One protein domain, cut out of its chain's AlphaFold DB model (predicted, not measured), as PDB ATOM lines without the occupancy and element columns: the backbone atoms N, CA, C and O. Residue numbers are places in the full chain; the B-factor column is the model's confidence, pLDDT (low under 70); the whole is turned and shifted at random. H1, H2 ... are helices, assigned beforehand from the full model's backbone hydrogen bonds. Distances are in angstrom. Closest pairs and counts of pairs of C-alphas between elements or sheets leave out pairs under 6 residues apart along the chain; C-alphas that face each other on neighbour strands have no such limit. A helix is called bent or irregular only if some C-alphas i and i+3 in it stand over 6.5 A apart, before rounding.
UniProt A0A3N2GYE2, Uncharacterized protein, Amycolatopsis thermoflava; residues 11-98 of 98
ATOM      1  N   GLU A  11      47.449  -8.835  86.544       88.69
ATOM      2  CA  GLU A  11      48.381  -8.009  85.776       88.69
ATOM      3  C   GLU A  11      48.807  -6.769  86.567       88.69
ATOM      4  O   GLU A  11      49.996  -6.431  86.599       88.69
ATOM      5  N   LEU A  12      47.865  -6.130  87.269       87.88
ATOM      6  CA  LEU A  12      48.142  -4.986  88.143       87.88
ATOM      7  C   LEU A  12      49.062  -5.377  89.309       87.88
ATOM      8  O   LEU A  12      50.035  -4.673  89.599       87.88
ATOM      9  N   ASN A  13      48.817  -6.530  89.940       86.88
ATOM     10  CA  ASN A  13      49.679  -7.055  91.001       86.88
ATOM     11  C   ASN A  13      51.082  -7.404  90.489       86.88
ATOM     12  O   ASN A  13      52.082  -7.094  91.145       86.88
ATOM     13  N   LYS A  14      51.181  -8.004  89.299       89.81
ATOM     14  CA  LYS A  14      52.466  -8.301  88.658       89.81
ATOM     15  C   LYS A  14      53.247  -7.026  88.343       89.81
ATOM     16  O   LYS A  14      54.449  -6.962  88.602       89.81
ATOM     17  N   ALA A  15      52.572  -5.992  87.840       89.56
ATOM     18  CA  ALA A  15      53.176  -4.689  87.591       89.56
ATOM     19  C   ALA A  15      53.688  -4.037  88.889       89.56
ATOM     20  O   ALA A  15      54.818  -3.545  88.919       89.56
ATOM     21  N   ALA A  16      52.915  -4.099  89.978       90.50
ATOM     22  CA  ALA A  16      53.359  -3.637  91.294       90.50
ATOM     23  C   ALA A  16      54.594  -4.412  91.797       90.50
ATOM     24  O   ALA A  16      55.527  -3.805  92.326       90.50
ATOM     25  N   GLY A  17      54.640  -5.731  91.577       89.12
ATOM     26  CA  GLY A  17      55.801  -6.574  91.885       89.12
ATOM     27  C   GLY A  17      57.061  -6.150  91.126       89.12
ATOM     28  O   GLY A  17      58.096  -5.903  91.743       89.12
ATOM     29  N   HIS A  18      56.961  -5.956  89.806       92.50
ATOM     30  CA  HIS A  18      58.082  -5.466  88.995       92.50
ATOM     31  C   HIS A  18      58.583  -4.084  89.452       92.50
ATOM     32  O   HIS A  18      59.786  -3.820  89.415       92.50
ATOM     33  N   LEU A  19      57.690  -3.195  89.901       90.44
ATOM     34  CA  LEU A  19      58.085  -1.902  90.474       90.44
ATOM     35  C   LEU A  19      58.813  -2.063  91.816       90.44
ATOM     36  O   LEU A  19      59.771  -1.335  92.071       90.44
ATOM     37  N   GLY A  20      58.428  -3.040  92.641       88.19
ATOM     38  CA  GLY A  20      59.166  -3.410  93.854       88.19
ATOM     39  C   GLY A  20      60.590  -3.905  93.563       88.19
ATOM     40  O   GLY A  20      61.539  -3.520  94.251       88.19
ATOM     41  N   ASP A  21      60.771  -4.680  92.493       90.06
ATOM     42  CA  ASP A  21      62.102  -5.114  92.050       90.06
ATOM     43  C   ASP A  21      62.956  -3.934  91.575       90.06
ATOM     44  O   ASP A  21      64.155  -3.868  91.852       90.06
ATOM     45  N   ILE A  22      62.348  -2.981  90.859       87.25
ATOM     46  CA  ILE A  22      63.019  -1.749  90.423       87.25
ATOM     47  C   ILE A  22      63.449  -0.923  91.635       87.25
ATOM     48  O   ILE A  22      64.596  -0.482  91.681       87.25
ATOM     49  N   LEU A  23      62.570  -0.757  92.625       87.12
ATOM     50  CA  LEU A  23      62.877  -0.067  93.876       87.12
ATOM     51  C   LEU A  23      64.090  -0.701  94.573       87.12
ATOM     52  O   LEU A  23      65.056  -0.010  94.883       87.12
ATOM     53  N   THR A  24      64.087  -2.028  94.701       87.19
ATOM     54  CA  THR A  24      65.194  -2.783  95.307       87.19
ATOM     55  C   THR A  24      66.499  -2.587  94.532       87.19
ATOM     56  O   THR A  24      67.559  -2.392  95.125       87.19
ATOM     57  N   LYS A  25      66.454  -2.605  93.195       86.81
ATOM     58  CA  LYS A  25      67.640  -2.355  92.359       86.81
ATOM     59  C   LYS A  25      68.158  -0.926  92.497       86.81
ATOM     60  O   LYS A  25      69.368  -0.732  92.449       86.81
ATOM     61  N   LEU A  26      67.271   0.055  92.658       82.31
ATOM     62  CA  LEU A  26      67.653   1.448  92.892       82.31
ATOM     63  C   LEU A  26      68.348   1.613  94.249       82.31
ATOM     64  O   LEU A  26      69.400   2.253  94.291       82.31
ATOM     65  N   ASP A  27      67.840   0.968  95.302       81.38
ATOM     66  CA  ASP A  27      68.446   0.977  96.644       81.38
ATOM     67  C   ASP A  27      69.872   0.415  96.655       81.38
ATOM     68  O   ASP A  27      70.750   0.930  97.346       81.38
ATOM     69  N   HIS A  28      70.126  -0.615  95.846       80.38
ATOM     70  CA  HIS A  28      71.439  -1.257  95.731       80.38
ATOM     71  C   HIS A  28      72.272  -0.717  94.561       80.38
ATOM     72  O   HIS A  28      73.330  -1.265  94.240       80.38
ATOM     73  N   SER A  29      71.805   0.332  93.881       74.06
ATOM     74  CA  SER A  29      72.515   0.867  92.726       74.06
ATOM     75  C   SER A  29      73.775   1.628  93.155       74.06
ATOM     76  O   SER A  29      73.785   2.283  94.201       74.06
ATOM     77  N   PRO A  30      74.822   1.659  92.312       69.31
ATOM     78  CA  PRO A  30      75.978   2.522  92.539       69.31
ATOM     79  C   PRO A  30      75.596   3.999  92.712       69.31
ATOM     80  O   PRO A  30      76.290   4.718  93.422       69.31
ATOM     81  N   LEU A  31      74.468   4.434  92.126       66.56
ATOM     82  CA  LEU A  31      73.921   5.788  92.267       66.56
ATOM     83  C   LEU A  31      73.549   6.123  93.724       66.56
ATOM     84  O   LEU A  31      73.714   7.268  94.139       66.56
ATOM     85  N   ALA A  32      73.097   5.141  94.516       62.19
ATOM     86  CA  ALA A  32      72.777   5.337  95.932       62.19
ATOM     87  C   ALA A  32      74.037   5.606  96.780       62.19
ATOM     88  O   ALA A  32      73.996   6.364  97.753       62.19
ATOM     89  N   GLY A  33      75.172   5.027  96.373       62.03
ATOM     90  CA  GLY A  33      76.438   5.059  97.102       62.03
ATOM     91  C   GLY A  33      77.463   6.087  96.620       62.03
ATOM     92  O   GLY A  33      78.550   6.125  97.193       62.03
ATOM     93  N   ILE A  34      77.181   6.909  95.598       66.00
ATOM     94  CA  ILE A  34      78.231   7.798  95.074       66.00
ATOM     95  C   ILE A  34      78.597   8.867  96.110       66.00
ATOM     96  O   ILE A  34      77.767   9.669  96.545       66.00
ATOM     97  N   VAL A  35      79.871   8.873  96.490       61.75
ATOM     98  CA  VAL A  35      80.510   9.909  97.297       61.75
ATOM     99  C   VAL A  35      81.631  10.492  96.450       61.75
ATOM    100  O   VAL A  35      82.541   9.770  96.052       61.75
ATOM    101  N   ALA A  36      81.568  11.788  96.147       59.41
ATOM    102  CA  ALA A  36      82.689  12.473  95.520       59.41
ATOM    103  C   ALA A  36      83.782  12.714  96.571       59.41
ATOM    104  O   ALA A  36      83.550  13.399  97.566       59.41
ATOM    105  N   THR A  37      84.972  12.154  96.359       57.84
ATOM    106  CA  THR A  37      86.149  12.417  97.197       57.84
ATOM    107  C   THR A  37      87.142  13.280  96.429       57.84
ATOM    108  O   THR A  37      87.629  12.873  95.373       57.84
ATOM    109  N   ALA A  38      87.455  14.459  96.970       53.81
ATOM    110  CA  ALA A  38      88.366  15.424  96.355       53.81
ATOM    111  C   ALA A  38      89.814  14.912  96.213       53.81
ATOM    112  O   ALA A  38      90.511  15.296  95.276       53.81
ATOM    113  N   ASP A  39      90.237  13.989  97.082       55.47
ATOM    114  CA  ASP A  39      91.603  13.446  97.100       55.47
ATOM    115  C   ASP A  39      91.977  12.630  95.853       55.47
ATOM    116  O   ASP A  39      93.156  12.490  95.546       55.47
ATOM    117  N   VAL A  40      91.001  12.102  95.104       60.50
ATOM    118  CA  VAL A  40      91.275  11.192  93.974       60.50
ATOM    119  C   VAL A  40      91.852  11.927  92.758       60.50
ATOM    120  O   VAL A  40      92.540  11.312  91.947       60.50
ATOM    121  N   TYR A  41      91.604  13.233  92.627       58.97
ATOM    122  CA  TYR A  41      91.875  13.954  91.381       58.97
ATOM    123  C   TYR A  41      92.913  15.071  91.485       58.97
ATOM    124  O   TYR A  41      93.339  15.573  90.449       58.97
ATOM    125  N   GLY A  42      93.323  15.484  92.690       67.50
ATOM    126  CA  GLY A  42      94.287  16.581  92.882       67.50
ATOM    127  C   GLY A  42      93.840  17.950  92.336       67.50
ATOM    128  O   GLY A  42      94.567  18.928  92.479       67.50
ATOM    129  N   ASP A  43      92.647  18.025  91.739       75.38
ATOM    130  CA  ASP A  43      92.024  19.216  91.180       75.38
ATOM    131  C   ASP A  43      90.747  19.541  91.983       75.38
ATOM    132  O   ASP A  43      89.740  18.824  91.882       75.38
ATOM    133  N   PRO A  44      90.762  20.617  92.789       72.00
ATOM    134  CA  PRO A  44      89.618  21.011  93.601       72.00
ATOM    135  C   PRO A  44      88.407  21.462  92.766       72.00
ATOM    136  O   PRO A  44      87.274  21.327  93.229       72.00
ATOM    137  N   GLY A  45      88.608  21.957  91.539       76.62
ATOM    138  CA  GLY A  45      87.520  22.338  90.638       76.62
ATOM    139  C   GLY A  45      86.755  21.117  90.131       76.62
ATOM    140  O   GLY A  45      85.529  21.063  90.233       76.62
ATOM    141  N   LEU A  46      87.482  20.089  89.683       75.50
ATOM    142  CA  LEU A  46      86.889  18.817  89.260       75.50
ATOM    143  C   LEU A  46      86.175  18.110  90.422       75.50
ATOM    144  O   LEU A  46      85.070  17.591  90.250       75.50
ATOM    145  N   ALA A  47      86.774  18.131  91.615       73.19
ATOM    146  CA  ALA A  47      86.158  17.593  92.824       73.19
ATOM    147  C   ALA A  47      84.820  18.273  93.155       73.19
ATOM    148  O   ALA A  47      83.854  17.586  93.493       73.19
ATOM    149  N   SER A  48      84.741  19.602  93.016       75.94
ATOM    150  CA  SER A  48      83.508  20.367  93.239       75.94
ATOM    151  C   SER A  48      82.413  19.979  92.245       75.94
ATOM    152  O   SER A  48      81.305  19.637  92.655       75.94
ATOM    153  N   THR A  49      82.724  19.945  90.944       81.94
ATOM    154  CA  THR A  49      81.755  19.562  89.903       81.94
ATOM    155  C   THR A  49      81.262  18.124  90.079       81.94
ATOM    156  O   THR A  49      80.070  17.851  89.929       81.94
ATOM    157  N   LEU A  50      82.149  17.193  90.441       77.94
ATOM    158  CA  LEU A  50      81.760  15.814  90.746       77.94
ATOM    159  C   LEU A  50      80.898  15.733  92.011       77.94
ATOM    160  O   LEU A  50      79.947  14.952  92.045       77.94
ATOM    161  N   GLY A  51      81.177  16.549  93.029       79.00
ATOM    162  CA  GLY A  51      80.340  16.686  94.224       79.00
ATOM    163  C   GLY A  51      78.923  17.161  93.904       79.00
ATOM    164  O   GLY A  51      77.948  16.561  94.353       79.00
ATOM    165  N   GLU A  52      78.795  18.185  93.065       82.06
ATOM    166  CA  GLU A  52      77.497  18.686  92.602       82.06
ATOM    167  C   GLU A  52      76.742  17.637  91.782       82.06
ATOM    168  O   GLU A  52      75.572  17.357  92.052       82.06
ATOM    169  N   PHE A  53      77.418  17.000  90.822       83.56
ATOM    170  CA  PHE A  53      76.822  15.949  89.999       83.56
ATOM    171  C   PHE A  53      76.336  14.770  90.847       83.56
ATOM    172  O   PHE A  53      75.227  14.277  90.652       83.56
ATOM    173  N   THR A  54      77.135  14.328  91.818       79.81
ATOM    174  CA  THR A  54      76.755  13.224  92.713       79.81
ATOM    175  C   THR A  54      75.620  13.604  93.654       79.81
ATOM    176  O   THR A  54      74.723  12.790  93.884       79.81
ATOM    177  N   GLY A  55      75.581  14.854  94.121       80.62
ATOM    178  CA  GLY A  55      74.432  15.413  94.830       80.62
ATOM    179  C   GLY A  55      73.152  15.366  93.990       80.62
ATOM    180  O   GLY A  55      72.135  14.839  94.446       80.62
ATOM    181  N   LEU A  56      73.209  15.840  92.742       84.75
ATOM    182  CA  LEU A  56      72.081  15.801  91.804       84.75
ATOM    183  C   LEU A  56      71.642  14.367  91.487       84.75
ATOM    184  O   LEU A  56      70.446  14.079  91.503       84.75
ATOM    185  N   ALA A  57      72.591  13.456  91.263       82.69
ATOM    186  CA  ALA A  57      72.309  12.047  91.013       82.69
ATOM    187  C   ALA A  57      71.577  11.399  92.198       82.69
ATOM    188  O   ALA A  57      70.605  10.672  91.994       82.69
ATOM    189  N   ARG A  58      71.972  11.717  93.439       81.38
ATOM    190  CA  ARG A  58      71.295  11.232  94.650       81.38
ATOM    191  C   ARG A  58      69.871  11.775  94.769       81.38
ATOM    192  O   ARG A  58      68.960  11.021  95.109       81.38
ATOM    193  N   VAL A  59      69.663  13.061  94.481       85.25
ATOM    194  CA  VAL A  59      68.320  13.668  94.488       85.25
ATOM    195  C   VAL A  59      67.432  13.016  93.428       85.25
ATOM    196  O   VAL A  59      66.315  12.604  93.737       85.25
ATOM    197  N   ALA A  60      67.936  12.854  92.203       85.19
ATOM    198  CA  ALA A  60      67.205  12.210  91.117       85.19
ATOM    199  C   ALA A  60      66.860  10.745  91.439       85.19
ATOM    200  O   ALA A  60      65.723  10.327  91.224       85.19
ATOM    201  N   ALA A  61      67.805   9.985  92.004       83.75
ATOM    202  CA  ALA A  61      67.580   8.602  92.414       83.75
ATOM    203  C   ALA A  61      66.482   8.499  93.483       83.75
ATOM    204  O   ALA A  61      65.576   7.679  93.350       83.75
ATOM    205  N   ARG A  62      66.507   9.380  94.494       84.56
ATOM    206  CA  ARG A  62      65.493   9.411  95.558       84.56
ATOM    207  C   ARG A  62      64.105   9.774  95.030       84.56
ATOM    208  O   ARG A  62      63.131   9.127  95.401       84.56
ATOM    209  N   LEU A  63      64.020  10.764  94.138       88.56
ATOM    210  CA  LEU A  63      62.766  11.134  93.477       88.56
ATOM    211  C   LEU A  63      62.213   9.979  92.639       88.56
ATOM    212  O   LEU A  63      61.020   9.687  92.696       88.56
ATOM    213  N   LEU A  64      63.070   9.297  91.877       86.88
ATOM    214  CA  LEU A  64      62.660   8.143  91.082       86.88
ATOM    215  C   LEU A  64      62.127   7.018  91.978       86.88
ATOM    216  O   LEU A  64      61.056   6.480  91.710       86.88
ATOM    217  N   GLN A  65      62.836   6.714  93.064       86.81
ATOM    218  CA  GLN A  65      62.421   5.739  94.069       86.81
ATOM    219  C   GLN A  65      61.047   6.078  94.669       86.81
ATOM    220  O   GLN A  65      60.172   5.214  94.714       86.81
ATOM    221  N   GLU A  66      60.822   7.329  95.073       88.94
ATOM    222  CA  GLU A  66      59.538   7.774  95.625       88.94
ATOM    223  C   GLU A  66      58.397   7.595  94.611       88.94
ATOM    224  O   GLU A  66      57.349   7.029  94.927       88.94
ATOM    225  N   ARG A  67      58.611   8.006  93.356       89.69
ATOM    226  CA  ARG A  67      57.604   7.886  92.290       89.69
ATOM    227  C   ARG A  67      57.290   6.434  91.938       89.69
ATOM    228  O   ARG A  67      56.124   6.110  91.700       89.69
ATOM    229  N   VAL A  68      58.301   5.566  91.923       88.81
ATOM    230  CA  VAL A  68      58.130   4.123  91.708       88.81
ATOM    231  C   VAL A  68      57.323   3.510  92.855       88.81
ATOM    232  O   VAL A  68      56.351   2.801  92.594       88.81
ATOM    233  N   GLY A  69      57.652   3.839  94.108       88.31
ATOM    234  CA  GLY A  69      56.936   3.341  95.287       88.31
ATOM    235  C   GLY A  69      55.464   3.764  95.336       88.31
ATOM    236  O   GLY A  69      54.586   2.928  95.569       88.31
ATOM    237  N   LEU A  70      55.172   5.038  95.047       90.19
ATOM    238  CA  LEU A  70      53.798   5.551  94.977       90.19
ATOM    239  C   LEU A  70      52.982   4.841  93.890       90.19
ATOM    240  O   LEU A  70      51.852   4.426  94.137       90.19
ATOM    241  N   THR A  71      53.569   4.654  92.705       89.81
ATOM    242  CA  THR A  71      52.908   3.948  91.594       89.81
ATOM    243  C   THR A  71      52.634   2.486  91.945       89.81
ATOM    244  O   THR A  71      51.532   1.998  91.711       89.81
ATOM    245  N   GLY A  72      53.608   1.790  92.540       89.81
ATOM    246  CA  GLY A  72      53.441   0.395  92.951       89.81
ATOM    247  C   GLY A  72      52.343   0.218  94.000       89.81
ATOM    248  O   GLY A  72      51.535  -0.703  93.893       89.81
ATOM    249  N   THR A  73      52.266   1.135  94.968       89.56
ATOM    250  CA  THR A  73      51.205   1.142  95.990       89.56
ATOM    251  C   THR A  73      49.837   1.361  95.351       89.56
ATOM    252  O   THR A  73      48.936   0.557  95.554       89.56
ATOM    253  N   ALA A  74      49.708   2.371  94.485       90.62
ATOM    254  CA  ALA A  74      48.457   2.655  93.788       90.62
ATOM    255  C   ALA A  74      47.973   1.476  92.925       90.62
ATOM    256  O   ALA A  74      46.777   1.189  92.890       90.62
ATOM    257  N   LEU A  75      48.885   0.766  92.250       91.62
ATOM    258  CA  LEU A  75      48.544  -0.431  91.476       91.62
ATOM    259  C   LEU A  75      48.030  -1.566  92.369       91.62
ATOM    260  O   LEU A  75      47.027  -2.192  92.033       91.62
ATOM    261  N   ARG A  76      48.668  -1.801  93.521       90.31
ATOM    262  CA  ARG A  76      48.229  -2.820  94.485       90.31
ATOM    263  C   ARG A  76      46.876  -2.473  95.112       90.31
ATOM    264  O   ARG A  76      46.021  -3.352  95.236       90.31
ATOM    265  N   ASP A  77      46.661  -1.212  95.467       91.56
ATOM    266  CA  ASP A  77      45.382  -0.740  96.008       91.56
ATOM    267  C   ASP A  77      44.267  -0.908  94.972       91.56
ATOM    268  O   ASP A  77      43.195  -1.427  95.282       91.56
ATOM    269  N   THR A  78      44.551  -0.554  93.716       88.12
ATOM    270  CA  THR A  78      43.618  -0.737  92.598       88.12
ATOM    271  C   THR A  78      43.276  -2.217  92.414       88.12
ATOM    272  O   THR A  78      42.097  -2.560  92.387       88.12
ATOM    273  N   ALA A  79      44.273  -3.109  92.377       88.31
ATOM    274  CA  ALA A  79      44.046  -4.554  92.268       88.31
ATOM    275  C   ALA A  79      43.163  -5.093  93.409       88.31
ATOM    276  O   ALA A  79      42.246  -5.878  93.172       88.31
ATOM    277  N   THR A  80      43.394  -4.621  94.638       89.19
ATOM    278  CA  THR A  80      42.618  -5.016  95.825       89.19
ATOM    279  C   THR A  80      41.160  -4.561  95.726       89.19
ATOM    280  O   THR A  80      40.249  -5.332  96.028       89.19
ATOM    281  N   LEU A  81      40.924  -3.324  95.276       89.62
ATOM    282  CA  LEU A  81      39.573  -2.799  95.073       89.62
ATOM    283  C   LEU A  81      38.816  -3.594  94.006       89.62
ATOM    284  O   LEU A  81      37.671  -3.973  94.244       89.62
ATOM    285  N   PHE A  82      39.455  -3.894  92.871       86.56
ATOM    286  CA  PHE A  82      38.838  -4.697  91.813       86.56
ATOM    287  C   PHE A  82      38.428  -6.088  92.313       86.56
ATOM    288  O   PHE A  82      37.269  -6.464  92.150       86.56
ATOM    289  N   GLN A  83      39.322  -6.803  93.005       85.56
ATOM    290  CA  GLN A  83      39.008  -8.113  93.593       85.56
ATOM    291  C   GLN A  83      37.825  -8.046  94.572       85.56
ATOM    292  O   GLN A  83      36.941  -8.898  94.540       85.56
ATOM    293  N   GLY A  84      37.772  -7.012  95.420       85.50
ATOM    294  CA  GLY A  84      36.641  -6.796  96.325       85.50
ATOM    295  C   GLY A  84      35.322  -6.599  95.574       85.50
ATOM    296  O   GLY A  84      34.330  -7.260  95.877       85.50
ATOM    297  N   THR A  85      35.322  -5.747  94.545       85.75
ATOM    298  CA  THR A  85      34.121  -5.512  93.729       85.75
ATOM    299  C   THR A  85      33.670  -6.750  92.958       85.75
ATOM    300  O   THR A  85      32.469  -6.962  92.803       85.75
ATOM    301  N   GLU A  86      34.598  -7.588  92.496       84.12
ATOM    302  CA  GLU A  86      34.281  -8.835  91.800       84.12
ATOM    303  C   GLU A  86      33.577  -9.828  92.734       84.12
ATOM    304  O   GLU A  86      32.499 -10.326  92.402       84.12
ATOM    305  N   LEU A  87      34.106 -10.023  93.946       82.69
ATOM    306  CA  LEU A  87      33.488 -10.871  94.970       82.69
ATOM    307  C   LEU A  87      32.084 -10.384  95.361       82.69
ATOM    308  O   LEU A  87      31.154 -11.188  95.500       82.69
ATOM    309  N   ASP A  88      31.909  -9.070  95.511       87.69
ATOM    310  CA  ASP A  88      30.610  -8.469  95.822       87.69
ATOM    311  C   ASP A  88      29.603  -8.666  94.678       87.69
ATOM    312  O   ASP A  88      28.440  -9.022  94.919       87.69
ATOM    313  N   ASN A  89      30.050  -8.498  93.431       81.38
ATOM    314  CA  ASN A  89      29.238  -8.720  92.237       81.38
ATOM    315  C   ASN A  89      28.821 -10.191  92.100       81.38
ATOM    316  O   ASN A  89      27.639 -10.473  91.884       81.38
ATOM    317  N   GLU A  90      29.737 -11.143  92.303       85.19
ATOM    318  CA  GLU A  90      29.410 -12.573  92.325       85.19
ATOM    319  C   GLU A  90      28.359 -12.902  93.393       85.19
ATOM    320  O   GLU A  90      27.399 -13.644  93.145       85.19
ATOM    321  N   ALA A  91      28.507 -12.334  94.593       86.00
ATOM    322  CA  ALA A  91      27.560 -12.528  95.682       86.00
ATOM    323  C   ALA A  91      26.181 -11.916  95.378       86.00
ATOM    324  O   ALA A  91      25.159 -12.440  95.836       86.00
ATOM    325  N   ALA A  92      26.121 -10.810  94.632       86.44
ATOM    326  CA  ALA A  92      24.873 -10.205  94.176       86.44
ATOM    327  C   ALA A  92      24.180 -11.064  93.104       86.44
ATOM    328  O   ALA A  92      22.993 -11.365  93.241       86.44
ATOM    329  N   ILE A  93      24.922 -11.544  92.101       86.81
ATOM    330  CA  ILE A  93      24.400 -12.425  91.040       86.81
ATOM    331  C   ILE A  93      23.841 -13.720  91.641       86.81
ATOM    332  O   ILE A  93      22.718 -14.122  91.333       86.81
ATOM    333  N   ARG A  94      24.575 -14.346  92.571       87.19
ATOM    334  CA  ARG A  94      24.134 -15.574  93.253       87.19
ATOM    335  C   ARG A  94      22.847 -15.377  94.061       87.19
ATOM    336  O   ARG A  94      22.083 -16.326  94.220       87.19
ATOM    337  N   ARG A  95      22.610 -14.168  94.585       83.88
ATOM    338  CA  ARG A  95      21.371 -13.810  95.291       83.88
ATOM    339  C   ARG A  95      20.202 -13.564  94.339       83.88
ATOM    340  O   ARG A  95      19.097 -13.946  94.685       83.88
ATOM    341  N   ALA A  96      20.438 -12.962  93.173       83.69
ATOM    342  CA  ALA A  96      19.394 -12.666  92.187       83.69
ATOM    343  C   ALA A  96      18.928 -13.895  91.378       83.69
ATOM    344  O   ALA A  96      17.836 -13.879  90.821       83.69
ATOM    345  N   GLY A  97      19.750 -14.947  91.294       72.75
ATOM    346  CA  GLY A  97      19.403 -16.218  90.642       72.75
ATOM    347  C   GLY A  97      18.658 -17.229  91.527       72.75
ATOM    348  O   GLY A  97      18.453 -18.363  91.094       72.75
ATOM    349  N   ARG A  98      18.304 -16.855  92.762       55.75
ATOM    350  CA  ARG A  98      17.411 -17.604  93.659       55.75
ATOM    351  C   ARG A  98      16.061 -16.910  93.735       55.75
ATOM    352  O   ARG A  98      15.062 -17.645  93.864       55.75
TER     353      ARG A  98
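What this domain is: This is residues 11 to 98 of the 98 residues of an uncharacterized protein of Amycolatopsis thermoflava (UniProt A0A3N2GYE2). A very long single helix, H3, makes the length of a thin rod, and a much shorter helix, H1, packs side by side with part of it, running opposite ways. The small helix H2 follows H1 on the same long helix, and a stretch with no named element, residues 34 to 43, leads on to the beginning of H3, where the backbone folds back; at the other end residues 81 to 98 stick out beyond H1. The printed part has 88 residues, with three named helices in the order H1, H2, H3 and no named strand, and its class is all helix. It is extended, with a radius of gyration of the C-alphas of 22.9 A, and the C-alphas span 84 by 15 by 11 A.

Where its parts are: H1 covers residues 11 to 27 and begins at C-alpha 11 at (48.381, -8.009, 85.776); its first and last C-alphas are 24.5 A apart. H2 is a helix of four residues, 30 to 33. H3 covers residues 44 to 96, 53 residues, from C-alpha 44 at (89.618, 21.011, 93.601) to C-alpha 96 at (19.394, -12.666, 92.187), which are 77.9 A apart. None of the helices is bent.

How they stand to each other: H1 and H3 touch, with 28 pairs of C-alphas within 8 A. Their closest C-alphas are those of Ala 16 and Gly 72, 4.4 A apart. They run opposite ways at a shallow tilt of 21 degrees, and H3 touches H1 with residues 61 to 79 alone. H1 and H2 are close but not clearly touching, the closest C-alphas being those of Leu 26 and Ala 32 at 7.1 A. H2 touches H3, and the closest C-alphas are those of Ala 32 and Arg 58, 6.2 A apart; here H3 takes part with residues 54 to 61 alone. In H1 and H3 every pair of O of residue i and N of residue i+4 is within hydrogen-bond range, while H2 is too short for such a pair and has its 1 pair of O i and N i+3 within range.

The domain as a whole: The two C-alphas farthest apart are those of Gly 42 and Arg 98, at 84.1 A. Residues 40 to 45 stand free, and so do residues 81 to 98, of which 81 to 96 belong to H3. Without these stretches the body of 64 residues spans 52 by 15 by 10 A. The printed part has no cut and ends at Arg 98, the chain's last residue. The link from H1 to H2 is tight, with 2 residues, and the link from H2 to H3 is short, with 10; no link is long. The mean pLDDT of the printed part is 81.3, and the residues under 70 are 30 to 42 and 98.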